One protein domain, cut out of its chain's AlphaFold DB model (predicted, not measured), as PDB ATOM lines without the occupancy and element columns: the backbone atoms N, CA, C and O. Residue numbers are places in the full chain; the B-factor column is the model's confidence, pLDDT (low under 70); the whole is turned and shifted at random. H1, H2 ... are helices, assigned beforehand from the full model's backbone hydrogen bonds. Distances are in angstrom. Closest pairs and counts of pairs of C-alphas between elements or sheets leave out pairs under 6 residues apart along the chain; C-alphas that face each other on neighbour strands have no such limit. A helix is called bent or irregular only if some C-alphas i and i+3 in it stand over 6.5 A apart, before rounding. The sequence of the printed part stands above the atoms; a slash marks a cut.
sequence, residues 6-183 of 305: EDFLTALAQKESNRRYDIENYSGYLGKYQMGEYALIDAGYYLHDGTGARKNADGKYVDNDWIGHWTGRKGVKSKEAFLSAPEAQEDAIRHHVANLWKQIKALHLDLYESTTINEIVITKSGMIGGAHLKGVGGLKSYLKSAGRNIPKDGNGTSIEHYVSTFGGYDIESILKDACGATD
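This is residues 6 to 183 of the 305 residues of a protein of Geobacter sulfurreducens (UniProt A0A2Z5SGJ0). A long, straight helix, H4, runs through the body, and shorter helices cross it: H2, H7 and the first arm of the sharply bent H5 each pack on it at a wide angle. H6 packs on that bent helix, H1 lies near H4 and H6, and little H3 sits at the corner where H4 begins; long loops fill much of the rest. The printed part has 178 residues with seven named helices, H1 to H7 in chain order, and no named strand; it is all helix by class, though only 81 residues are in named elements. It is compact, with a radius of gyration of the C-alphas of 15.9 A, and rounded, spanning 44 by 41 by 33 A.

Find C-alpha 6 at (-30.863, 9.486, 15.951); from there H1 runs 16.0 A through residues 6 to 17. Look next at H2, residues 37 to 42, 8.5 A, and H3, residues 79 to 83, 6.2 A. H4, residues 86 to 106, runs 30.4 A from C-alpha 86 at (-20.269, 12.951, 25.715). H5, residues 124 to 144, was assigned as one helix by its hydrogen bonds but is bent: C-alphas 133 and 136 are 9.0 A apart. Its arms are H5a, residues 124 to 133, 14.6 A, and H5b, residues 136 to 144, 11.8 A. H6, residues 159 to 165, spans 9.8 A, and H7, residues 172 to 180, spans 12.2 A, ending at C-alpha 180 at (-44.262, 9.900, 30.086).

Start at H4, the hub. Its residues 92 to 99 touch H2, about perpendicular at 74 degrees, the closest C-alphas being those of Ala 39 and His 96, 5.4 A apart. Its residues 94 to 102 touch H7 at 80 degrees, about perpendicular; the closest C-alphas, of Ala 98 and Ala 178, are 5.0 A apart. H4 touches H5a, closest at the C-alphas of Leu 100 and Ile 128, 6.4 A, and is only just about perpendicular to it at 70.4 degrees. H3 and H4 only just touch, only at the corner, with 3 pairs of C-alphas within 8 A, closest at Phe 82 and Ala 88, 6.6 A. Farther out, H6 touches H5a, opposite ways at a steep tilt of 47 degrees, with the C-alphas of Gly 126 and Val 163 closest at 4.0 A. H2 and H6 are apart. In H1, H2, H3, H4, H5a, H5b, H6 and H7 every O i to N i+4 pair is within hydrogen-bond range.

The C-alphas farthest apart are those of Gly 75 and Glu 119, 45.2 A, and the printed part has no cut. The links H1 to H2, H2 to H3, H4 to H5 and H5 to H6 are long. Look for pLDDT under 70 at residues 48 to 63 and 177 to 183 of this model.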
ATOM      1  N   GLU A   6     -32.331   9.464  15.952       93.88
ATOM      2  CA  GLU A   6     -30.863   9.486  15.951       93.88
ATOM      3  C   GLU A   6     -30.308  10.155  14.692       93.88
ATOM      4  O   GLU A   6     -29.322  10.891  14.764       93.88
ATOM      5  N   ASP A   7     -30.975   9.986  13.546       95.56
ATOM      6  CA  ASP A   7     -30.624  10.714  12.325       95.56
ATOM      7  C   ASP A   7     -30.864  12.221  12.491       95.56
ATOM      8  O   ASP A   7     -30.080  13.029  11.987       95.56
ATOM      9  N   PHE A   8     -31.916  12.615  13.222       96.50
ATOM     10  CA  PHE A   8     -32.180  14.018  13.560       96.50
ATOM     11  C   PHE A   8     -31.056  14.589  14.426       96.50
ATOM     12  O   PHE A   8     -30.485  15.621  14.073       96.50
ATOM     13  N   LEU A   9     -30.685  13.909  15.517       95.94
ATOM     14  CA  LEU A   9     -29.586  14.352  16.377       95.94
ATOM     15  C   LEU A   9     -28.249  14.369  15.631       95.94
ATOM     16  O   LEU A   9     -27.453  15.284  15.819       95.94
ATOM     17  N   THR A  10     -28.005  13.401  14.750       96.69
ATOM     18  CA  THR A  10     -26.791  13.365  13.928       96.69
ATOM     19  C   THR A  10     -26.727  14.562  12.986       96.69
ATOM     20  O   THR A  10     -25.693  15.230  12.914       96.69
ATOM     21  N   ALA A  11     -27.830  14.873  12.301       96.94
ATOM     22  CA  ALA A  11     -27.920  16.038  11.429       96.94
ATOM     23  C   ALA A  11     -27.758  17.346  12.215       96.94
ATOM     24  O   ALA A  11     -27.054  18.250  11.761       96.94
ATOM     25  N   LEU A  12     -28.366  17.434  13.402       96.62
ATOM     26  CA  LEU A  12     -28.267  18.607  14.262       96.62
ATOM     27  C   LEU A  12     -26.822  18.814  14.717       96.62
ATOM     28  O   LEU A  12     -26.242  19.858  14.455       96.62
ATOM     29  N   ALA A  13     -26.189  17.785  15.273       97.38
ATOM     30  CA  ALA A  13     -24.793  17.837  15.696       97.38
ATOM     31  C   ALA A  13     -23.830  18.199  14.556       97.38
ATOM     32  O   ALA A  13     -22.875  18.954  14.744       97.38
ATOM     33  N   GLN A  14     -24.072  17.662  13.356       96.38
ATOM     34  CA  GLN A  14     -23.290  17.991  12.168       96.38
ATOM     35  C   GLN A  14     -23.411  19.477  11.806       96.38
ATOM     36  O   GLN A  14     -22.411  20.090  11.435       96.38
ATOM     37  N   LYS A  15     -24.613  20.049  11.927       94.19
ATOM     38  CA  LYS A  15     -24.891  21.459  11.640       94.19
ATOM     39  C   LYS A  15     -24.341  22.404  12.712       94.19
ATOM     40  O   LYS A  15     -23.767  23.423  12.346       94.19
ATOM     41  N   GLU A  16     -24.508  22.061  13.987       92.88
ATOM     42  CA  GLU A  16     -24.171  22.917  15.132       92.88
ATOM     43  C   GLU A  16     -22.660  22.982  15.405       92.88
ATOM     44  O   GLU A  16     -22.119  24.043  15.697       92.88
ATOM     45  N   SER A  17     -21.951  21.853  15.302       94.19
ATOM     46  CA  SER A  17     -20.562  21.752  15.790       94.19
ATOM     47  C   SER A  17     -19.634  20.917  14.913       94.19
ATOM     48  O   SER A  17     -18.488  20.675  15.294       94.19
ATOM     49  N   ASN A  18     -20.123  20.398  13.781       93.75
ATOM     50  CA  ASN A  18     -19.462  19.299  13.074       93.75
ATOM     51  C   ASN A  18     -19.209  18.086  14.005       93.75
ATOM     52  O   ASN A  18     -18.171  17.431  13.936       93.75
ATOM     53  N   ARG A  19     -20.178  17.792  14.887       96.00
ATOM     54  CA  ARG A  19     -20.188  16.672  15.848       96.00
ATOM     55  C   ARG A  19     -19.103  16.723  16.938       96.00
ATOM     56  O   ARG A  19     -18.737  15.679  17.478       96.00
ATOM     57  N   ARG A  20     -18.605  17.911  17.289       96.25
ATOM     58  CA  ARG A  20     -17.544  18.097  18.293       96.25
ATOM     59  C   ARG A  20     -18.092  18.360  19.693       96.25
ATOM     60  O   ARG A  20     -18.832  19.314  19.886       96.25
ATOM     61  N   TYR A  21     -17.684  17.562  20.678       96.38
ATOM     62  CA  TYR A  21     -18.125  17.703  22.076       96.38
ATOM     63  C   TYR A  21     -17.364  18.779  22.862       96.38
ATOM     64  O   TYR A  21     -17.879  19.295  23.848       96.38
ATOM     65  N   ASP A  22     -16.158  19.119  22.420       95.06
ATOM     66  CA  ASP A  22     -15.125  19.848  23.158       95.06
ATOM     67  C   ASP A  22     -15.065  21.346  22.816       95.06
ATOM     68  O   ASP A  22     -14.033  21.985  23.009       95.06
ATOM     69  N   ILE A  23     -16.140  21.905  22.253       90.12
ATOM     70  CA  ILE A  23     -16.150  23.279  21.740       90.12
ATOM     71  C   ILE A  23     -17.089  24.198  22.511       90.12
ATOM     72  O   ILE A  23     -18.160  23.798  22.954       90.12
ATOM     73  N   GLU A  24     -16.718  25.467  22.574       89.94
ATOM     74  CA  GLU A  24     -17.566  26.577  22.988       89.94
ATOM     75  C   GLU A  24     -17.476  27.640  21.891       89.94
ATOM     76  O   GLU A  24     -16.375  27.964  21.434       89.94
ATOM     77  N   ASN A  25     -18.611  28.148  21.408       80.19
ATOM     78  CA  ASN A  25     -18.583  29.244  20.438       80.19
ATOM     79  C   ASN A  25     -18.440  30.609  21.130       80.19
ATOM     80  O   ASN A  25     -18.560  30.729  22.344       80.19
ATOM     81  N   TYR A  26     -18.244  31.673  20.346       79.00
ATOM     82  CA  TYR A  26     -18.060  33.031  20.882       79.00
ATOM     83  C   TYR A  26     -19.249  33.557  21.716       79.00
ATOM     84  O   TYR A  26     -19.115  34.564  22.404       79.00
ATOM     85  N   SER A  27     -20.422  32.926  21.603       74.19
ATOM     86  CA  SER A  27     -21.648  33.250  22.343       74.19
ATOM     87  C   SER A  27     -21.906  32.290  23.516       74.19
ATOM     88  O   SER A  27     -23.028  32.242  24.016       74.19
ATOM     89  N   GLY A  28     -20.906  31.499  23.918       84.44
ATOM     90  CA  GLY A  28     -20.955  30.632  25.098       84.44
ATOM     91  C   GLY A  28     -21.723  29.322  24.915       84.44
ATOM     92  O   GLY A  28     -21.921  28.596  25.881       84.44
ATOM     93  N   TYR A  29     -22.177  28.974  23.708       88.69
ATOM     94  CA  TYR A  29     -22.896  27.713  23.499       88.69
ATOM     95  C   TYR A  29     -21.941  26.517  23.501       88.69
ATOM     96  O   TYR A  29     -20.911  26.537  22.820       88.69
ATOM     97  N   LEU A  30     -22.310  25.461  24.228       94.44
ATOM     98  CA  LEU A  30     -21.416  24.351  24.548       94.44
ATOM     99  C   LEU A  30     -21.657  23.105  23.699       94.44
ATOM    100  O   LEU A  30     -22.784  22.641  23.503       94.44
ATOM    101  N   GLY A  31     -20.544  22.510  23.292       96.44
ATOM    102  CA  GLY A  31     -20.423  21.145  22.832       96.44
ATOM    103  C   GLY A  31     -21.144  20.831  21.530       96.44
ATOM    104  O   GLY A  31     -21.431  21.698  20.695       96.44
ATOM    105  N   LYS A  32     -21.436  19.541  21.372       97.81
ATOM    106  CA  LYS A  32     -21.868  18.907  20.125       97.81
ATOM    107  C   LYS A  32     -23.147  19.504  19.556       97.81
ATOM    108  O   LYS A  32     -23.305  19.564  18.337       97.81
ATOM    109  N   TYR A  33     -24.032  19.953  20.431       97.12
ATOM    110  CA  TYR A  33     -25.342  20.485  20.076       97.12
ATOM    111  C   TYR A  33     -25.459  21.986  20.333       97.12
ATOM    112  O   TYR A  33     -26.578  22.483  20.351       97.12
ATOM    113  N   GLN A  34     -24.335  22.673  20.588       94.50
ATOM    114  CA  GLN A  34     -24.297  24.106  20.889       94.50
ATOM    115  C   GLN A  34     -25.393  24.487  21.895       94.50
ATOM    116  O   GLN A  34     -26.264  25.309  21.629       94.50
ATOM    117  N   MET A  35     -25.383  23.831  23.057       93.06
ATOM    118  CA  MET A  35     -26.402  24.014  24.088       93.06
ATOM    119  C   MET A  35     -26.085  25.240  24.942       93.06
ATOM    120  O   MET A  35     -24.963  25.400  25.415       93.06
ATOM    121  N   GLY A  36     -27.087  26.094  25.140       89.31
ATOM    122  CA  GLY A  36     -27.002  27.238  26.047       89.31
ATOM    123  C   GLY A  36     -27.516  26.912  27.448       89.31
ATOM    124  O   GLY A  36     -28.055  25.827  27.689       89.31
ATOM    125  N   GLU A  37     -27.421  27.874  28.362       83.69
ATOM    126  CA  GLU A  37     -27.822  27.713  29.764       83.69
ATOM    127  C   GLU A  37     -29.271  27.265  29.911       83.69
ATOM    128  O   GLU A  37     -29.533  26.305  30.625       83.69
ATOM    129  N   TYR A  38     -30.218  27.867  29.182       81.00
ATOM    130  CA  TYR A  38     -31.624  27.443  29.232       81.00
ATOM    131  C   TYR A  38     -31.810  25.965  28.878       81.00
ATOM    132  O   TYR A  38     -32.595  25.270  29.519       81.00
ATOM    133  N   ALA A  39     -31.065  25.463  27.891       88.12
ATOM    134  CA  ALA A  39     -31.142  24.062  27.502       88.12
ATOM    135  C   ALA A  39     -30.566  23.139  28.590       88.12
ATOM    136  O   ALA A  39     -31.115  22.063  28.831       88.12
ATOM    137  N   LEU A  40     -29.504  23.566  29.285       90.19
ATOM    138  CA  LEU A  40     -28.920  22.813  30.401       90.19
ATOM    139  C   LEU A  40     -29.720  22.940  31.703       90.19
ATOM    140  O   LEU A  40     -29.733  21.994  32.493       90.19
ATOM    141  N   ILE A  41     -30.448  24.038  31.900       82.94
ATOM    142  CA  ILE A  41     -31.437  24.199  32.973       82.94
ATOM    143  C   ILE A  41     -32.610  23.246  32.744       82.94
ATOM    144  O   ILE A  41     -32.973  22.484  33.641       82.94
ATOM    145  N   ASP A  42     -33.156  23.219  31.527       79.88
ATOM    146  CA  ASP A  42     -34.226  22.292  31.143       79.88
ATOM    147  C   ASP A  42     -33.806  20.828  31.323       79.88
ATOM    148  O   ASP A  42     -34.593  19.989  31.769       79.88
ATOM    149  N   ALA A  43     -32.546  20.521  31.007       87.00
ATOM    150  CA  ALA A  43     -31.959  19.202  31.202       87.00
ATOM    151  C   ALA A  43     -31.539  18.915  32.657       87.00
ATOM    152  O   ALA A  43     -31.141  17.793  32.967       87.00
ATOM    153  N   GLY A  44     -31.629  19.883  33.570       86.56
ATOM    154  CA  GLY A  44     -31.272  19.719  34.981       86.56
ATOM    155  C   GLY A  44     -29.773  19.563  35.249       86.56
ATOM    156  O   GLY A  44     -29.404  19.016  36.285       86.56
ATOM    157  N   TYR A  45     -28.909  20.006  34.336       89.19
ATOM    158  CA  TYR A  45     -27.456  20.100  34.543       89.19
ATOM    159  C   TYR A  45     -27.045  21.411  35.212       89.19
ATOM    160  O   TYR A  45     -25.982  21.488  35.828       89.19
ATOM    161  N   TYR A  46     -27.896  22.428  35.112       85.75
ATOM    162  CA  TYR A  46     -27.590  23.779  35.549       85.75
ATOM    163  C   TYR A  46     -28.784  24.399  36.279       85.75
ATOM    164  O   TYR A  46     -29.936  24.117  35.954       85.75
ATOM    165  N   LEU A  47     -28.521  25.216  37.293       78.44
ATOM    166  CA  LEU A  47     -29.535  25.983  38.008       78.44
ATOM    167  C   LEU A  47     -29.533  27.419  37.511       78.44
ATOM    168  O   LEU A  47     -28.489  27.988  37.211       78.44
ATOM    169  N   HIS A  48     -30.718  28.017  37.484       69.06
ATOM    170  CA  HIS A  48     -30.852  29.428  37.172       69.06
ATOM    171  C   HIS A  48     -30.228  30.269  38.294       69.06
ATOM    172  O   HIS A  48     -30.642  30.187  39.448       69.06
ATOM    173  N   ASP A  49     -29.250  31.086  37.949       65.12
ATOM    174  CA  ASP A  49     -28.492  31.975  38.837       65.12
ATOM    175  C   ASP A  49     -29.082  33.402  38.908       65.12
ATOM    176  O   ASP A  49     -28.543  34.292  39.567       65.12
ATOM    177  N   GLY A  50     -30.209  33.637  38.228       54.56
ATOM    178  CA  GLY A  50     -30.861  34.945  38.162       54.56
ATOM    179  C   GLY A  50     -30.120  35.969  37.293       54.56
ATOM    180  O   GLY A  50     -30.413  37.170  37.385       54.56
ATOM    181  N   THR A  51     -29.164  35.523  36.467       55.12
ATOM    182  CA  THR A  51     -28.582  36.318  35.377       55.12
ATOM    183  C   THR A  51     -29.301  36.086  34.053       55.12
ATOM    184  O   THR A  51     -29.240  36.954  33.186       55.12
ATOM    185  N   GLY A  52     -30.068  35.000  33.917       46.78
ATOM    186  CA  GLY A  52     -30.807  34.724  32.689       46.78
ATOM    187  C   GLY A  52     -31.766  35.860  32.325       46.78
ATOM    188  O   GLY A  52     -32.599  36.299  33.123       46.78
ATOM    189  N   ALA A  53     -31.617  36.343  31.092       47.84
ATOM    190  CA  ALA A  53     -32.228  37.551  30.549       47.84
ATOM    191  C   ALA A  53     -31.713  38.902  31.100       47.84
ATOM    192  O   ALA A  53     -32.315  39.943  30.798       47.84
ATOM    193  N   ARG A  54     -30.598  38.958  31.846       49.03
ATOM    194  CA  ARG A  54     -29.927  40.238  32.116       49.03
ATOM    195  C   ARG A  54     -29.415  40.780  30.801       49.03
ATOM    196  O   ARG A  54     -28.694  40.127  30.060       49.03
ATOM    197  N   LYS A  55     -29.820  41.998  30.500       50.34
ATOM    198  CA  LYS A  55     -29.215  42.748  29.420       50.34
ATOM    199  C   LYS A  55     -27.971  43.424  29.978       50.34
ATOM    200  O   LYS A  55     -28.043  44.002  31.063       50.34
ATOM    201  N   ASN A  56     -26.849  43.352  29.270       56.09
ATOM    202  CA  ASN A  56     -25.715  44.222  29.554       56.09
ATOM    203  C   ASN A  56     -26.145  45.698  29.403       56.09
ATOM    204  O   ASN A  56     -27.270  45.991  28.984       56.09
ATOM    205  N   ALA A  57     -25.254  46.637  29.729       51.34
ATOM    206  CA  ALA A  57     -25.533  48.071  29.592       51.34
ATOM    207  C   ALA A  57     -26.020  48.469  28.177       51.34
ATOM    208  O   ALA A  57     -26.754  49.444  28.039       51.34
ATOM    209  N   ASP A  58     -25.702  47.665  27.155       51.88
ATOM    210  CA  ASP A  58     -26.090  47.852  25.751       51.88
ATOM    211  C   ASP A  58     -27.415  47.169  25.361       51.88
ATOM    212  O   ASP A  58     -27.796  47.145  24.190       51.88
ATOM    213  N   GLY A  59     -28.142  46.571  26.308       44.09
ATOM    214  CA  GLY A  59     -29.424  45.931  26.016       44.09
ATOM    215  C   GLY A  59     -29.329  44.496  25.469       44.09
ATOM    216  O   GLY A  59     -30.367  43.934  25.095       44.09
ATOM    217  N   LYS A  60     -28.132  43.893  25.418       46.03
ATOM    218  CA  LYS A  60     -27.883  42.534  24.901       46.03
ATOM    219  C   LYS A  60     -27.935  41.509  26.032       46.03
ATOM    220  O   LYS A  60     -27.287  41.704  27.052       46.03
ATOM    221  N   TYR A  61     -28.694  40.430  25.853       50.62
ATOM    222  CA  TYR A  61     -28.752  39.338  26.828       50.62
ATOM    223  C   TYR A  61     -27.346  38.774  27.111       50.62
ATOM    224  O   TYR A  61     -26.606  38.508  26.164       50.62
ATOM    225  N   VAL A  62     -26.990  38.623  28.390       58.69
ATOM    226  CA  VAL A  62     -25.729  38.022  28.880       58.69
ATOM    227  C   VAL A  62     -25.886  36.527  29.164       58.69
ATOM    228  O   VAL A  62     -25.279  35.994  30.080       58.69
ATOM    229  N   ASP A  63     -26.734  35.856  28.390       66.94
ATOM    230  CA  ASP A  63     -26.972  34.422  28.538       66.94
ATOM    231  C   ASP A  63     -25.710  33.627  28.121       66.94
ATOM    232  O   ASP A  63     -24.986  34.044  27.212       66.94
ATOM    233  N   ASN A  64     -25.501  32.455  28.728       70.50
ATOM    234  CA  ASN A  64     -24.355  31.554  28.525       70.50
ATOM    235  C   ASN A  64     -23.019  32.056  29.098       70.50
ATOM    236  O   ASN A  64     -21.962  31.792  28.519       70.50
ATOM    237  N   ASP A  65     -23.048  32.774  30.221       72.00
ATOM    238  CA  ASP A  65     -21.829  33.189  30.924       72.00
ATOM    239  C   ASP A  65     -21.225  32.071  31.796       72.00
ATOM    240  O   ASP A  65     -20.025  32.087  32.084       72.00
ATOM    241  N   TRP A  66     -22.035  31.064  32.145       80.94
ATOM    242  CA  TRP A  66     -21.662  29.909  32.957       80.94
ATOM    243  C   TRP A  66     -21.201  30.266  34.387       80.94
ATOM    244  O   TRP A  66     -20.434  29.509  34.988       80.94
ATOM    245  N   ILE A  67     -21.662  31.402  34.937       72.50
ATOM    246  CA  ILE A  67     -21.287  31.936  36.268       72.50
ATOM    247  C   ILE A  67     -22.165  31.367  37.413       72.50
ATOM    248  O   ILE A  67     -21.894  31.566  38.599       72.50
ATOM    249  N   GLY A  68     -23.191  30.594  37.073       71.94
ATOM    250  CA  GLY A  68     -24.150  29.946  37.961       71.94
ATOM    251  C   GLY A  68     -23.752  28.569  38.508       71.94
ATOM    252  O   GLY A  68     -22.585  28.182  38.590       71.94
ATOM    253  N   HIS A  69     -24.763  27.808  38.942       85.56
ATOM    254  CA  HIS A  69     -24.569  26.569  39.699       85.56
ATOM    255  C   HIS A  69     -24.858  25.315  38.871       85.56
ATOM    256  O   HIS A  69     -25.993  25.056  38.472       85.56
ATOM    257  N   TRP A  70     -23.844  24.471  38.703       88.44
ATOM    258  CA  TRP A  70     -23.985  23.126  38.150       88.44
ATOM    259  C   TRP A  70     -24.572  22.166  39.189       88.44
ATOM    260  O   TRP A  70     -24.159  22.158  40.348       88.44
ATOM    261  N   THR A  71     -25.522  21.326  38.779       88.75
ATOM    262  CA  THR A  71     -26.279  20.457  39.702       88.75
ATOM    263  C   THR A  71     -25.516  19.209  40.143       88.75
ATOM    264  O   THR A  71     -25.904  18.563  41.115       88.75
ATOM    265  N   GLY A  72     -24.458  18.820  39.423       90.56
ATOM    266  CA  GLY A  72     -23.795  17.529  39.615       90.56
ATOM    267  C   GLY A  72     -24.470  16.363  38.886       90.56
ATOM    268  O   GLY A  72     -24.031  15.222  39.055       90.56
ATOM    269  N   ARG A  73     -25.519  16.608  38.083       90.12
ATOM    270  CA  ARG A  73     -26.202  15.570  37.292       90.12
ATOM    271  C   ARG A  73     -25.192  14.804  36.436       90.12
ATOM    272  O   ARG A  73     -24.349  15.400  35.773       90.12
ATOM    273  N   LYS A  74     -25.254  13.468  36.489       91.81
ATOM    274  CA  LYS A  74     -24.285  12.562  35.843       91.81
ATOM    275  C   LYS A  74     -22.809  12.899  36.143       91.81
ATOM    276  O   LYS A  74     -21.937  12.690  35.311       91.81
ATOM    277  N   GLY A  75     -22.524  13.444  37.326       92.81
ATOM    278  CA  GLY A  75     -21.169  13.828  37.734       92.81
ATOM    279  C   GLY A  75     -20.670  15.154  37.150       92.81
ATOM    280  O   GLY A  75     -19.554  15.562  37.463       92.81
ATOM    281  N   VAL A  76     -21.480  15.862  36.359       96.12
ATOM    282  CA  VAL A  76     -21.103  17.137  35.738       96.12
ATOM    283  C   VAL A  76     -21.259  18.283  36.736       96.12
ATOM    284  O   VAL A  76     -22.372  18.649  37.114       96.12
ATOM    285  N   LYS A  77     -20.129  18.859  37.162       94.31
ATOM    286  CA  LYS A  77     -20.061  19.939  38.169       94.31
ATOM    287  C   LYS A  77     -19.451  21.246  37.649       94.31
ATOM    288  O   LYS A  77     -19.309  22.189  38.420       94.31
ATOM    289  N   SER A  78     -19.066  21.296  36.378       94.31
ATOM    290  CA  SER A  78     -18.526  22.492  35.731       94.31
ATOM    291  C   SER A  78     -18.744  22.438  34.219       94.31
ATOM    292  O   SER A  78     -19.094  21.387  33.669       94.31
ATOM    293  N   LYS A  79     -18.477  23.561  33.547       93.62
ATOM    294  CA  LYS A  79     -18.479  23.663  32.085       93.62
ATOM    295  C   LYS A  79     -17.498  22.679  31.452       93.62
ATOM    296  O   LYS A  79     -17.851  21.955  30.526       93.62
ATOM    297  N   GLU A  80     -16.284  22.610  31.983       95.62
ATOM    298  CA  GLU A  80     -15.219  21.727  31.504       95.62
ATOM    299  C   GLU A  80     -15.634  20.263  31.669       95.62
ATOM    300  O   GLU A  80     -15.479  19.464  30.744       95.62
ATOM    301  N   ALA A  81     -16.253  19.924  32.809       96.38
ATOM    302  CA  ALA A  81     -16.805  18.593  33.028       96.38
ATOM    303  C   ALA A  81     -17.873  18.253  31.973       96.38
ATOM    304  O   ALA A  81     -17.839  17.158  31.418       96.38
ATOM    305  N   PHE A  82     -18.765  19.189  31.630       97.31
ATOM    306  CA  PHE A  82     -19.791  18.981  30.601       97.31
ATOM    307  C   PHE A  82     -19.197  18.796  29.194       97.31
ATOM    308  O   PHE A  82     -19.588  17.879  28.467       97.31
ATOM    309  N   LEU A  83     -18.218  19.624  28.811       96.75
ATOM    310  CA  LEU A  83     -17.526  19.519  27.518       96.75
ATOM    311  C   LEU A  83     -16.747  18.203  27.380       96.75
ATOM    312  O   LEU A  83     -16.642  17.653  26.285       96.75
ATOM    313  N   SER A  84     -16.259  17.658  28.495       96.75
ATOM    314  CA  SER A  84     -15.556  16.370  28.541       96.75
ATOM    315  C   SER A  84     -16.471  15.141  28.662       96.75
ATOM    316  O   SER A  84     -15.978  14.015  28.641       96.75
ATOM    317  N   ALA A  85     -17.794  15.327  28.768       97.12
ATOM    318  CA  ALA A  85     -18.756  14.260  29.044       97.12
ATOM    319  C   ALA A  85     -19.745  14.036  27.877       97.12
ATOM    320  O   ALA A  85     -20.877  14.526  27.929       97.12
ATOM    321  N   PRO A  86     -19.382  13.249  26.841       97.06
ATOM    322  CA  PRO A  86     -20.269  12.951  25.715       97.06
ATOM    323  C   PRO A  86     -21.653  12.449  26.132       97.06
ATOM    324  O   PRO A  86     -22.662  12.947  25.645       97.06
ATOM    325  N   GLU A  87     -21.719  11.525  27.094       96.19
ATOM    326  CA  GLU A  87     -22.989  10.968  27.576       96.19
ATOM    327  C   GLU A  87     -23.899  12.034  28.215       96.19
ATOM    328  O   GLU A  87     -25.123  11.961  28.096       96.19
ATOM    329  N   ALA A  88     -23.316  13.043  28.868       96.38
ATOM    330  CA  ALA A  88     -24.076  14.146  29.443       96.38
ATOM    331  C   ALA A  88     -24.664  15.054  28.356       96.38
ATOM    332  O   ALA A  88     -25.805  15.492  28.483       96.38
ATOM    333  N   GLN A  89     -23.930  15.295  27.266       97.75
ATOM    334  CA  GLN A  89     -24.430  16.086  26.135       97.75
ATOM    335  C   GLN A  89     -25.550  15.356  25.381       97.75
ATOM    336  O   GLN A  89     -26.555  15.977  25.038       97.75
ATOM    337  N   GLU A  90     -25.421  14.038  25.189       95.75
ATOM    338  CA  GLU A  90     -26.472  13.191  24.601       95.75
ATOM    339  C   GLU A  90     -27.735  13.132  25.472       95.75
ATOM    340  O   GLU A  90     -28.860  13.182  24.970       95.75
ATOM    341  N   ASP A  91     -27.569  13.050  26.793       94.19
ATOM    342  CA  ASP A  91     -28.678  13.112  27.747       94.19
ATOM    343  C   ASP A  91     -29.354  14.489  27.716       94.19
ATOM    344  O   ASP A  91     -30.583  14.587  27.622       94.19
ATOM    345  N   ALA A  92     -28.560  15.560  27.748       94.81
ATOM    346  CA  ALA A  92     -29.062  16.923  27.800       94.81
ATOM    347  C   ALA A  92     -29.862  17.292  26.545       94.81
ATOM    348  O   ALA A  92     -30.964  17.833  26.668       94.81
ATOM    349  N   ILE A  93     -29.375  16.962  25.343       95.12
ATOM    350  CA  ILE A  93     -30.093  17.302  24.106       95.12
ATOM    351  C   ILE A  93     -31.448  16.593  24.017       95.12
ATOM    352  O   ILE A  93     -32.428  17.194  23.577       95.12
ATOM    353  N   ARG A  94     -31.549  15.349  24.500       93.50
ATOM    354  CA  ARG A  94     -32.820  14.609  24.541       93.50
ATOM    355  C   ARG A  94     -33.828  15.292  25.457       93.50
ATOM    356  O   ARG A  94     -34.975  15.481  25.053       93.50
ATOM    357  N   HIS A  95     -33.395  15.730  26.640       90.06
ATOM    358  CA  HIS A  95     -34.242  16.487  27.570       90.06
ATOM    359  C   HIS A  95     -34.644  17.853  27.003       90.06
ATOM    360  O   HIS A  95     -35.794  18.269  27.145       90.06
ATOM    361  N   HIS A  96     -33.731  18.534  26.314       91.50
ATOM    362  CA  HIS A  96     -34.024  19.815  25.690       91.50
ATOM    363  C   HIS A  96     -35.053  19.675  24.557       91.50
ATOM    364  O   HIS A  96     -36.069  20.368  24.563       91.50
ATOM    365  N   VAL A  97     -34.862  18.728  23.633       93.00
ATOM    366  CA  VAL A  97     -35.812  18.444  22.541       93.00
ATOM    367  C   VAL A  97     -37.191  18.057  23.084       93.00
ATOM    368  O   VAL A  97     -38.218  18.576  22.633       93.00
ATOM    369  N   ALA A  98     -37.216  17.202  24.106       89.50
ATOM    370  CA  ALA A  98     -38.414  16.855  24.856       89.50
ATOM    371  C   ALA A  98     -39.135  18.096  25.412       89.50
ATOM    372  O   ALA A  98     -40.355  18.236  25.257       89.50
ATOM    373  N   ASN A  99     -38.397  19.014  26.041       87.81
ATOM    374  CA  ASN A  99     -38.967  20.225  26.621       87.81
ATOM    375  C   ASN A  99     -39.460  21.217  25.559       87.81
ATOM    376  O   ASN A  99     -40.550  21.774  25.702       87.81
ATOM    377  N   LEU A 100     -38.726  21.383  24.454       91.50
ATOM    378  CA  LEU A 100     -39.178  22.181  23.312       91.50
ATOM    379  C   LEU A 100     -40.533  21.679  22.805       91.50
ATOM    380  O   LEU A 100     -41.442  22.479  22.589       91.50
ATOM    381  N   TRP A 101     -40.715  20.361  22.688       93.56
ATOM    382  CA  TRP A 101     -42.003  19.803  22.282       93.56
ATOM    383  C   TRP A 101     -43.120  20.055  23.301       93.56
ATOM    384  O   TRP A 101     -44.242  20.400  22.917       93.56
ATOM    385  N   LYS A 102     -42.833  19.942  24.605       89.25
ATOM    386  CA  LYS A 102     -43.792  20.310  25.663       89.25
ATOM    387  C   LYS A 102     -44.254  21.761  25.503       89.25
ATOM    388  O   LYS A 102     -45.457  22.019  25.518       89.25
ATOM    389  N   GLN A 103     -43.322  22.684  25.281       87.00
ATOM    390  CA  GLN A 103     -43.613  24.103  25.067       87.00
ATOM    391  C   GLN A 103     -44.400  24.360  23.769       87.00
ATOM    392  O   GLN A 103     -45.362  25.129  23.777       87.00
ATOM    393  N   ILE A 104     -44.040  23.694  22.665       92.62
ATOM    394  CA  ILE A 104     -44.754  23.762  21.377       92.62
ATOM    395  C   ILE A 104     -46.226  23.375  21.558       92.62
ATOM    396  O   ILE A 104     -47.108  24.139  21.158       92.62
ATOM    397  N   LYS A 105     -46.499  22.248  22.231       90.75
ATOM    398  CA  LYS A 105     -47.867  21.799  22.530       90.75
ATOM    399  C   LYS A 105     -48.610  22.743  23.471       90.75
ATOM    400  O   LYS A 105     -49.781  23.045  23.247       90.75
ATOM    401  N   ALA A 106     -47.943  23.234  24.516       84.06
ATOM    402  CA  ALA A 106     -48.538  24.176  25.466       84.06
ATOM    403  C   ALA A 106     -48.966  25.492  24.792       84.06
ATOM    404  O   ALA A 106     -49.934  26.124  25.208       84.06
ATOM    405  N   LEU A 107     -48.268  25.889  23.726       83.81
ATOM    406  CA  LEU A 107     -48.586  27.063  22.913       83.81
ATOM    407  C   LEU A 107     -49.488  26.756  21.707       83.81
ATOM    408  O   LEU A 107     -49.764  27.671  20.922       83.81
ATOM    409  N   HIS A 108     -49.949  25.508  21.574       90.19
ATOM    410  CA  HIS A 108     -50.777  25.012  20.471       90.19
ATOM    411  C   HIS A 108     -50.143  25.209  19.087       90.19
ATOM    412  O   HIS A 108     -50.836  25.439  18.092       90.19
ATOM    413  N   LEU A 109     -48.812  25.182  19.023       92.88
ATOM    414  CA  LEU A 109     -48.071  25.294  17.768       92.88
ATOM    415  C   LEU A 109     -48.040  23.963  17.009       92.88
ATOM    416  O   LEU A 109     -47.912  23.965  15.792       92.88
ATOM    417  N   ASP A 110     -48.239  22.844  17.705       93.75
ATOM    418  CA  ASP A 110     -48.408  21.508  17.127       93.75
ATOM    419  C   ASP A 110     -49.569  21.437  16.124       93.75
ATOM    420  O   ASP A 110     -49.514  20.674  15.167       93.75
ATOM    421  N   LEU A 111     -50.574  22.309  16.261       91.44
ATOM    422  CA  LEU A 111     -51.682  22.426  15.307       91.44
ATOM    423  C   LEU A 111     -51.246  22.852  13.896       91.44
ATOM    424  O   LEU A 111     -52.036  22.724  12.964       91.44
ATOM    425  N   TYR A 112     -50.029  23.381  13.739       95.44
ATOM    426  CA  TYR A 112     -49.446  23.722  12.440       95.44
ATOM    427  C   TYR A 112     -48.791  22.537  11.735       95.44
ATOM    428  O   TYR A 112     -48.382  22.683  10.583       95.44
ATOM    429  N   GLU A 113     -48.700  21.371  12.369       94.62
ATOM    430  CA  GLU A 113     -48.201  20.168  11.714       94.62
ATOM    431  C   GLU A 113     -48.969  19.865  10.414       94.62
ATOM    432  O   GLU A 113     -50.190  19.996  10.337       94.62
ATOM    433  N   SER A 114     -48.235  19.437   9.388       93.25
ATOM    434  CA  SER A 114     -48.717  19.132   8.035       93.25
ATOM    435  C   SER A 114     -49.270  20.329   7.250       93.25
ATOM    436  O   SER A 114     -49.784  20.148   6.148       93.25
ATOM    437  N   THR A 115     -49.166  21.554   7.774       94.12
ATOM    438  CA  THR A 115     -49.436  22.770   6.989       94.12
ATOM    439  C   THR A 115     -48.234  23.134   6.119       94.12
ATOM    440  O   THR A 115     -47.121  22.677   6.377       94.12
ATOM    441  N   THR A 116     -48.444  23.985   5.114       95.88
ATOM    442  CA  THR A 116     -47.366  24.524   4.275       95.88
ATOM    443  C   THR A 116     -47.221  26.022   4.515       95.88
ATOM    444  O   THR A 116     -48.200  26.763   4.406       95.88
ATOM    445  N   ILE A 117     -46.006  26.475   4.825       92.81
ATOM    446  CA  ILE A 117     -45.645  27.893   4.970       92.81
ATOM    447  C   ILE A 117     -44.402  28.132   4.120       92.81
ATOM    448  O   ILE A 117     -43.422  27.419   4.299       92.81
ATOM    449  N   ASN A 118     -44.447  29.110   3.207       92.44
ATOM    450  CA  ASN A 118     -43.351  29.400   2.271       92.44
ATOM    451  C   ASN A 118     -42.826  28.122   1.583       92.44
ATOM    452  O   ASN A 118     -41.638  27.837   1.606       92.44
ATOM    453  N   GLU A 119     -43.746  27.306   1.048       94.12
ATOM    454  CA  GLU A 119     -43.452  26.026   0.370       94.12
ATOM    455  C   GLU A 119     -42.849  24.921   1.262       94.12
ATOM    456  O   GLU A 119     -42.635  23.799   0.807       94.12
ATOM    457  N   ILE A 120     -42.664  25.180   2.557       94.81
ATOM    458  CA  ILE A 120     -42.131  24.216   3.519       94.81
ATOM    459  C   ILE A 120     -43.277  23.543   4.264       94.81
ATOM    460  O   ILE A 120     -44.101  24.205   4.904       94.81
ATOM    461  N   VAL A 121     -43.301  22.211   4.224       96.69
ATOM    462  CA  VAL A 121     -44.208  21.406   5.047       96.69
ATOM    463  C   VAL A 121     -43.737  21.456   6.498       96.69
ATOM    464  O   VAL A 121     -42.630  21.030   6.836       96.69
ATOM    465  N   ILE A 122     -44.595  21.959   7.378       97.75
ATOM    466  CA  ILE A 122     -44.327  22.047   8.807       97.75
ATOM    467  C   ILE A 122     -44.466  20.653   9.420       97.75
ATOM    468  O   ILE A 122     -45.542  20.065   9.437       97.75
ATOM    469  N   THR A 123     -43.373  20.122   9.957       97.56
ATOM    470  CA  THR A 123     -43.330  18.807  10.624       97.56
ATOM    471  C   THR A 123     -42.941  18.971  12.091       97.56
ATOM    472  O   THR A 123     -42.390  20.007  12.471       97.56
ATOM    473  N   LYS A 124     -43.184  17.954  12.933       96.56
ATOM    474  CA  LYS A 124     -42.774  17.994  14.351       96.56
ATOM    475  C   LYS A 124     -41.273  18.233  14.504       96.56
ATOM    476  O   LYS A 124     -40.867  19.125  15.244       96.56
ATOM    477  N   SER A 125     -40.460  17.492  13.753       97.56
ATOM    478  CA  SER A 125     -39.001  17.630  13.775       97.56
ATOM    479  C   SER A 125     -38.536  18.996  13.260       97.56
ATOM    480  O   SER A 125     -37.662  19.608  13.868       97.56
ATOM    481  N   GLY A 126     -39.179  19.532  12.215       98.19
ATOM    482  CA  GLY A 126     -38.889  20.875  11.711       98.19
ATOM    483  C   GLY A 126     -39.210  21.960  12.741       98.19
ATOM    484  O   GLY A 126     -38.401  22.854  12.976       98.19
ATOM    485  N   MET A 127     -40.354  21.856  13.426       98.38
ATOM    486  CA  MET A 127     -40.705  22.769  14.518       98.38
ATOM    487  C   MET A 127     -39.672  22.732  15.647       98.38
ATOM    488  O   MET A 127     -39.257  23.788  16.121       98.38
ATOM    489  N   ILE A 128     -39.213  21.544  16.049       97.50
ATOM    490  CA  ILE A 128     -38.168  21.410  17.071       97.50
ATOM    491  C   ILE A 128     -36.850  22.020  16.594       97.50
ATOM    492  O   ILE A 128     -36.249  22.774  17.350       97.50
ATOM    493  N   GLY A 129     -36.434  21.782  15.346       97.56
ATOM    494  CA  GLY A 129     -35.247  22.423  14.770       97.56
ATOM    495  C   GLY A 129     -35.345  23.952  14.789       97.56
ATOM    496  O   GLY A 129     -34.459  24.633  15.298       97.56
ATOM    497  N   GLY A 130     -36.460  24.519  14.320       97.56
ATOM    498  CA  GLY A 130     -36.677  25.969  14.363       97.56
ATOM    499  C   GLY A 130     -36.681  26.541  15.787       97.56
ATOM    500  O   GLY A 130     -36.127  27.616  16.034       97.56
ATOM    501  N   ALA A 131     -37.277  25.814  16.735       96.19
ATOM    502  CA  ALA A 131     -37.281  26.191  18.141       96.19
ATOM    503  C   ALA A 131     -35.907  26.041  18.808       96.19
ATOM    504  O   ALA A 131     -35.596  26.827  19.693       96.19
ATOM    505  N   HIS A 132     -35.075  25.093  18.380       94.69
ATOM    506  CA  HIS A 132     -33.695  24.978  18.843       94.69
ATOM    507  C   HIS A 132     -32.872  26.206  18.424       94.69
ATOM    508  O   HIS A 132     -32.190  26.795  19.255       94.69
ATOM    509  N   LEU A 133     -33.034  26.681  17.181       94.06
ATOM    510  CA  LEU A 133     -32.319  27.865  16.689       94.06
ATOM    511  C   LEU A 133     -32.750  29.168  17.381       94.06
ATOM    512  O   LEU A 133     -31.918  29.982  17.781       94.06
ATOM    513  N   LYS A 134     -34.062  29.439  17.442       91.94
ATOM    514  CA  LYS A 134     -34.601  30.762  17.835       91.94
ATOM    515  C   LYS A 134     -35.513  30.735  19.058       91.94
ATOM    516  O   LYS A 134     -36.202  31.724  19.330       91.94
ATOM    517  N   GLY A 135     -35.542  29.626  19.783       90.62
ATOM    518  CA  GLY A 135     -36.504  29.390  20.849       90.62
ATOM    519  C   GLY A 135     -37.928  29.183  20.324       90.62
ATOM    520  O   GLY A 135     -38.288  29.528  19.192       90.62
ATOM    521  N   VAL A 136     -38.801  28.684  21.197       91.00
ATOM    522  CA  VAL A 136     -40.221  28.469  20.869       91.00
ATOM    523  C   VAL A 136     -40.948  29.796  20.600       91.00
ATOM    524  O   VAL A 136     -41.892  29.844  19.814       91.00
ATOM    525  N   GLY A 137     -40.480  30.907  21.182       88.56
ATOM    526  CA  GLY A 137     -40.972  32.252  20.864       88.56
ATOM    527  C   GLY A 137     -40.699  32.665  19.412       88.56
ATOM    528  O   GLY A 137     -41.597  33.187  18.744       88.56
ATOM    529  N   GLY A 138     -39.497  32.378  18.897       91.56
ATOM    530  CA  GLY A 138     -39.151  32.589  17.491       91.56
ATOM    531  C   GLY A 138     -40.012  31.736  16.561       91.56
ATOM    532  O   GLY A 138     -40.600  32.263  15.615       91.56
ATOM    533  N   LEU A 139     -40.181  30.452  16.892       97.56
ATOM    534  CA  LEU A 139     -41.069  29.546  16.158       97.56
ATOM    535  C   LEU A 139     -42.516  30.049  16.144       97.56
ATOM    536  O   LEU A 139     -43.140  30.113  15.088       97.56
ATOM    537  N   LYS A 140     -43.042  30.474  17.297       96.25
ATOM    538  CA  LYS A 140     -44.377  31.074  17.406       96.25
ATOM    539  C   LYS A 140     -44.523  32.286  16.486       96.25
ATOM    540  O   LYS A 140     -45.556  32.407  15.832       96.25
ATOM    541  N   SER A 141     -43.523  33.172  16.441       95.12
ATOM    542  CA  SER A 141     -43.533  34.349  15.558       95.12
ATOM    543  C   SER A 141     -43.613  33.944  14.082       95.12
ATOM    544  O   SER A 141     -44.459  34.454  13.348       95.12
ATOM    545  N   TYR A 142     -42.805  32.966  13.669       97.56
ATOM    546  CA  TYR A 142     -42.805  32.433  12.305       97.56
ATOM    547  C   TYR A 142     -44.144  31.781  11.927       97.56
ATOM    548  O   TYR A 142     -44.791  32.205  10.968       97.56
ATOM    549  N   LEU A 143     -44.625  30.826  12.730       95.81
ATOM    550  CA  LEU A 143     -45.854  30.080  12.446       95.81
ATOM    551  C   LEU A 143     -47.096  30.983  12.455       95.81
ATOM    552  O   LEU A 143     -47.906  30.952  11.529       95.81
ATOM    553  N   LYS A 144     -47.246  31.840  13.473       93.75
ATOM    554  CA  LYS A 144     -48.433  32.703  13.597       93.75
ATOM    555  C   LYS A 144     -48.468  33.835  12.578       93.75
ATOM    556  O   LYS A 144     -49.552  34.312  12.252       93.75
ATOM    557  N   SER A 145     -47.315  34.256  12.066       93.81
ATOM    558  CA  SER A 145     -47.249  35.239  10.981       93.81
ATOM    559  C   SER A 145     -47.466  34.627   9.594       93.81
ATOM    560  O   SER A 145     -47.492  35.381   8.623       93.81
ATOM    561  N   ALA A 146     -47.642  33.300   9.505       92.38
ATOM    562  CA  ALA A 146     -47.666  32.544   8.256       92.38
ATOM    563  C   ALA A 146     -46.418  32.809   7.394       92.38
ATOM    564  O   ALA A 146     -46.530  33.064   6.200       92.38
ATOM    565  N   GLY A 147     -45.234  32.812   8.018       92.94
ATOM    566  CA  GLY A 147     -43.955  32.966   7.317       92.94
ATOM    567  C   GLY A 147     -43.562  34.402   6.963       92.94
ATOM    568  O   GLY A 147     -42.507  34.605   6.374       92.94
ATOM    569  N   ARG A 148     -44.356  35.414   7.344       95.31
ATOM    570  CA  ARG A 148     -44.004  36.831   7.116       95.31
ATOM    571  C   ARG A 148     -42.887  37.315   8.041       95.31
ATOM    572  O   ARG A 148     -42.074  38.141   7.644       95.31
ATOM    573  N   ASN A 149     -42.842  36.799   9.269       95.31
ATOM    574  CA  ASN A 149     -41.752  37.059  10.201       95.31
ATOM    575  C   ASN A 149     -40.769  35.891  10.150       95.31
ATOM    576  O   ASN A 149     -41.108  34.791  10.581       95.31
ATOM    577  N   ILE A 150     -39.538  36.148   9.704       96.44
ATOM    578  CA  ILE A 150     -38.490  35.127   9.568       96.44
ATOM    579  C   ILE A 150     -37.312  35.472  10.499       96.44
ATOM    580  O   ILE A 150     -36.323  36.060  10.053       96.44
ATOM    581  N   PRO A 151     -37.407  35.161  11.808       93.38
ATOM    582  CA  PRO A 151     -36.301  35.314  12.750       93.38
ATOM    583  C   PRO A 151     -34.995  34.680  12.255       93.38
ATOM    584  O   PRO A 151     -35.009  33.585  11.688       93.38
ATOM    585  N   LYS A 152     -33.873  35.350  12.532       93.19
ATOM    586  CA  LYS A 152     -32.514  34.891  12.212       93.19
ATOM    587  C   LYS A 152     -31.621  34.884  13.450       93.19
ATOM    588  O   LYS A 152     -31.904  35.585  14.430       93.19
ATOM    589  N   ASP A 153     -30.594  34.046  13.453       84.62
ATOM    590  CA  ASP A 153     -29.519  34.088  14.449       84.62
ATOM    591  C   ASP A 153     -28.489  35.189  14.119       84.62
ATOM    592  O   ASP A 153     -28.666  35.959  13.172       84.62
ATOM    593  N   GLY A 154     -27.422  35.285  14.918       76.94
ATOM    594  CA  GLY A 154     -26.338  36.245  14.681       76.94
ATOM    595  C   GLY A 154     -25.519  35.964  13.414       76.94
ATOM    596  O   GLY A 154     -24.874  36.872  12.902       76.94
ATOM    597  N   ASN A 155     -25.589  34.742  12.882       77.50
ATOM    598  CA  ASN A 155     -24.892  34.314  11.668       77.50
ATOM    599  C   ASN A 155     -25.769  34.468  10.410       77.50
ATOM    600  O   ASN A 155     -25.356  34.105   9.310       77.50
ATOM    601  N   GLY A 156     -26.990  34.996  10.553       87.62
ATOM    602  CA  GLY A 156     -27.942  35.182   9.461       87.62
ATOM    603  C   GLY A 156     -28.734  33.927   9.083       87.62
ATOM    604  O   GLY A 156     -29.557  33.997   8.164       87.62
ATOM    605  N   THR A 157     -28.558  32.809   9.792       90.25
ATOM    606  CA  THR A 157     -29.328  31.587   9.562       90.25
ATOM    607  C   THR A 157     -30.777  31.812   9.968       90.25
ATOM    608  O   THR A 157     -31.064  32.258  11.081       90.25
ATOM    609  N   SER A 158     -31.710  31.527   9.061       96.56
ATOM    610  CA  SER A 158     -33.133  31.730   9.308       96.56
ATOM    611  C   SER A 158     -33.774  30.548  10.025       96.56
ATOM    612  O   SER A 158     -33.389  29.391   9.851       96.56
ATOM    613  N   ILE A 159     -34.833  30.838  10.780       96.81
ATOM    614  CA  ILE A 159     -35.691  29.794  11.341       96.81
ATOM    615  C   ILE A 159     -36.311  28.920  10.250       96.81
ATOM    616  O   ILE A 159     -36.452  27.720  10.438       96.81
ATOM    617  N   GLU A 160     -36.622  29.506   9.093       97.00
ATOM    618  CA  GLU A 160     -37.143  28.797   7.928       97.00
ATOM    619  C   GLU A 160     -36.148  27.741   7.426       97.00
ATOM    620  O   GLU A 160     -36.522  26.586   7.215       97.00
ATOM    621  N   HIS A 161     -34.860  28.107   7.353       96.75
ATOM    622  CA  HIS A 161     -33.781  27.183   7.005       96.75
ATOM    623  C   HIS A 161     -33.744  25.987   7.958       96.75
ATOM    624  O   HIS A 161     -33.639  24.849   7.505       96.75
ATOM    625  N   TYR A 162     -33.875  26.215   9.268       97.81
ATOM    626  CA  TYR A 162     -33.894  25.135  10.262       97.81
ATOM    627  C   TYR A 162     -35.167  24.286  10.192       97.81
ATOM    628  O   TYR A 162     -35.075  23.060  10.212       97.81
ATOM    629  N   VAL A 163     -36.341  24.907  10.066       98.12
ATOM    630  CA  VAL A 163     -37.617  24.184   9.946       98.12
ATOM    631  C   VAL A 163     -37.611  23.261   8.727       98.12
ATOM    632  O   VAL A 163     -38.057  22.120   8.832       98.12
ATOM    633  N   SER A 164     -37.060  23.727   7.604       97.25
ATOM    634  CA  SER A 164     -36.897  22.926   6.390       97.25
ATOM    635  C   SER A 164     -35.833  21.833   6.552       97.25
ATOM    636  O   SER A 164     -36.123  20.653   6.361       97.25
ATOM    637  N   THR A 165     -34.616  22.199   6.980       96.69
ATOM    638  CA  THR A 165     -33.467  21.275   7.101       96.69
ATOM    639  C   THR A 165     -33.774  20.097   8.020       96.69
ATOM    640  O   THR A 165     -33.419  18.958   7.721       96.69
ATOM    641  N   PHE A 166     -34.453  20.366   9.131       97.69
ATOM    642  CA  PHE A 166     -34.777  19.364  10.138       97.69
ATOM    643  C   PHE A 166     -36.186  18.789   9.983       97.69
ATOM    644  O   PHE A 166     -36.704  18.141  10.894       97.69
ATOM    645  N   GLY A 167     -36.828  19.003   8.835       96.88
ATOM    646  CA  GLY A 167     -38.146  18.467   8.539       96.88
ATOM    647  C   GLY A 167     -38.141  16.973   8.194       96.88
ATOM    648  O   GLY A 167     -37.230  16.468   7.538       96.88
ATOM    649  N   GLY A 168     -39.191  16.261   8.610       94.50
ATOM    650  CA  GLY A 168     -39.466  14.887   8.164       94.50
ATOM    651  C   GLY A 168     -38.686  13.775   8.873       94.50
ATOM    652  O   GLY A 168     -38.548  12.689   8.310       94.50
ATOM    653  N   TYR A 169     -38.181  14.024  10.082       95.75
ATOM    654  CA  TYR A 169     -37.616  12.982  10.941       95.75
ATOM    655  C   TYR A 169     -38.705  12.402  11.852       95.75
ATOM    656  O   TYR A 169     -39.535  13.139  12.388       95.75
ATOM    657  N   ASP A 170     -38.690  11.086  12.038       92.69
ATOM    658  CA  ASP A 170     -39.520  10.385  13.010       92.69
ATOM    659  C   ASP A 170     -38.938  10.577  14.408       92.69
ATOM    660  O   ASP A 170     -37.870  10.064  14.747       92.69
ATOM    661  N   ILE A 171     -39.657  11.353  15.213       89.94
ATOM    662  CA  ILE A 171     -39.268  11.710  16.574       89.94
ATOM    663  C   ILE A 171     -40.281  11.210  17.615       89.94
ATOM    664  O   ILE A 171     -40.174  11.550  18.791       89.94
ATOM    665  N   GLU A 172     -41.273  10.408  17.211       85.25
ATOM    666  CA  GLU A 172     -42.422  10.046  18.054       85.25
ATOM    667  C   GLU A 172     -42.036   9.304  19.334       85.25
ATOM    668  O   GLU A 172     -42.648   9.532  20.378       85.25
ATOM    669  N   SER A 173     -41.042   8.416  19.263       78.69
ATOM    670  CA  SER A 173     -40.577   7.634  20.415       78.69
ATOM    671  C   SER A 173     -40.113   8.548  21.547       78.69
ATOM    672  O   SER A 173     -40.654   8.501  22.649       78.69
ATOM    673  N   ILE A 174     -39.220   9.486  21.237       76.25
ATOM    674  CA  ILE A 174     -38.698  10.436  22.219       76.25
ATOM    675  C   ILE A 174     -39.766  11.407  22.702       76.25
ATOM    676  O   ILE A 174     -39.781  11.761  23.877       76.25
ATOM    677  N   LEU A 175     -40.703  11.817  21.842       76.69
ATOM    678  CA  LEU A 175     -41.798  12.687  22.271       76.69
ATOM    679  C   LEU A 175     -42.762  12.001  23.249       76.69
ATOM    680  O   LEU A 175     -43.348  12.682  24.100       76.69
ATOM    681  N   LYS A 176     -42.928  10.676  23.151       74.19
ATOM    682  CA  LYS A 176     -43.719   9.876  24.096       74.19
ATOM    683  C   LYS A 176     -42.984   9.700  25.417       74.19
ATOM    684  O   LYS A 176     -43.571  10.002  26.452       74.19
ATOM    685  N   ASP A 177     -41.705   9.343  25.378       65.12
ATOM    686  CA  ASP A 177     -40.874   9.179  26.577       65.12
ATOM    687  C   ASP A 177     -40.737  10.503  27.345       65.12
ATOM    688  O   ASP A 177     -40.899  10.559  28.562       65.12
ATOM    689  N   ALA A 178     -40.583  11.611  26.621       57.09
ATOM    690  CA  ALA A 178     -40.594  12.970  27.153       57.09
ATOM    691  C   ALA A 178     -41.887  13.339  27.893       57.09
ATOM    692  O   ALA A 178     -41.850  14.085  28.875       57.09
ATOM    693  N   CYS A 179     -43.038  12.889  27.386       49.31
ATOM    694  CA  CYS A 179     -44.347  13.147  27.988       49.31
ATOM    695  C   CYS A 179     -44.696  12.150  29.100       49.31
ATOM    696  O   CYS A 179     -45.512  12.496  29.950       49.31
ATOM    697  N   GLY A 180     -44.101  10.953  29.080       40.50
ATOM    698  CA  GLY A 180     -44.262   9.900  30.086       40.50
ATOM    699  C   GLY A 180     -43.282   9.995  31.258       40.50
ATOM    700  O   GLY A 180     -43.576   9.456  32.320       40.50
ATOM    701  N   ALA A 181     -42.164  10.716  31.106       39.50
ATOM    702  CA  ALA A 181     -41.308  11.132  32.212       39.50
ATOM    703  C   ALA A 181     -42.064  12.161  33.070       39.50
ATOM    704  O   ALA A 181     -42.062  13.372  32.818       39.50
ATOM    705  N   THR A 182     -42.782  11.606  34.039       33.59
ATOM    706  CA  THR A 182     -43.538  12.251  35.104       33.59
ATOM    707  C   THR A 182     -42.723  13.339  35.802       33.59
ATOM    708  O   THR A 182     -41.560  13.150  36.143       33.59
ATOM    709  N   ASP A 183     -43.387  14.465  36.046       39.09
ATOM    710  CA  ASP A 183     -43.224  15.267  37.255       39.09
ATOM    711  C   ASP A 183     -41.845  15.871  37.537       39.09
ATOM    712  O   ASP A 183     -41.346  15.795  38.653       39.09
TER     713      ASP A 183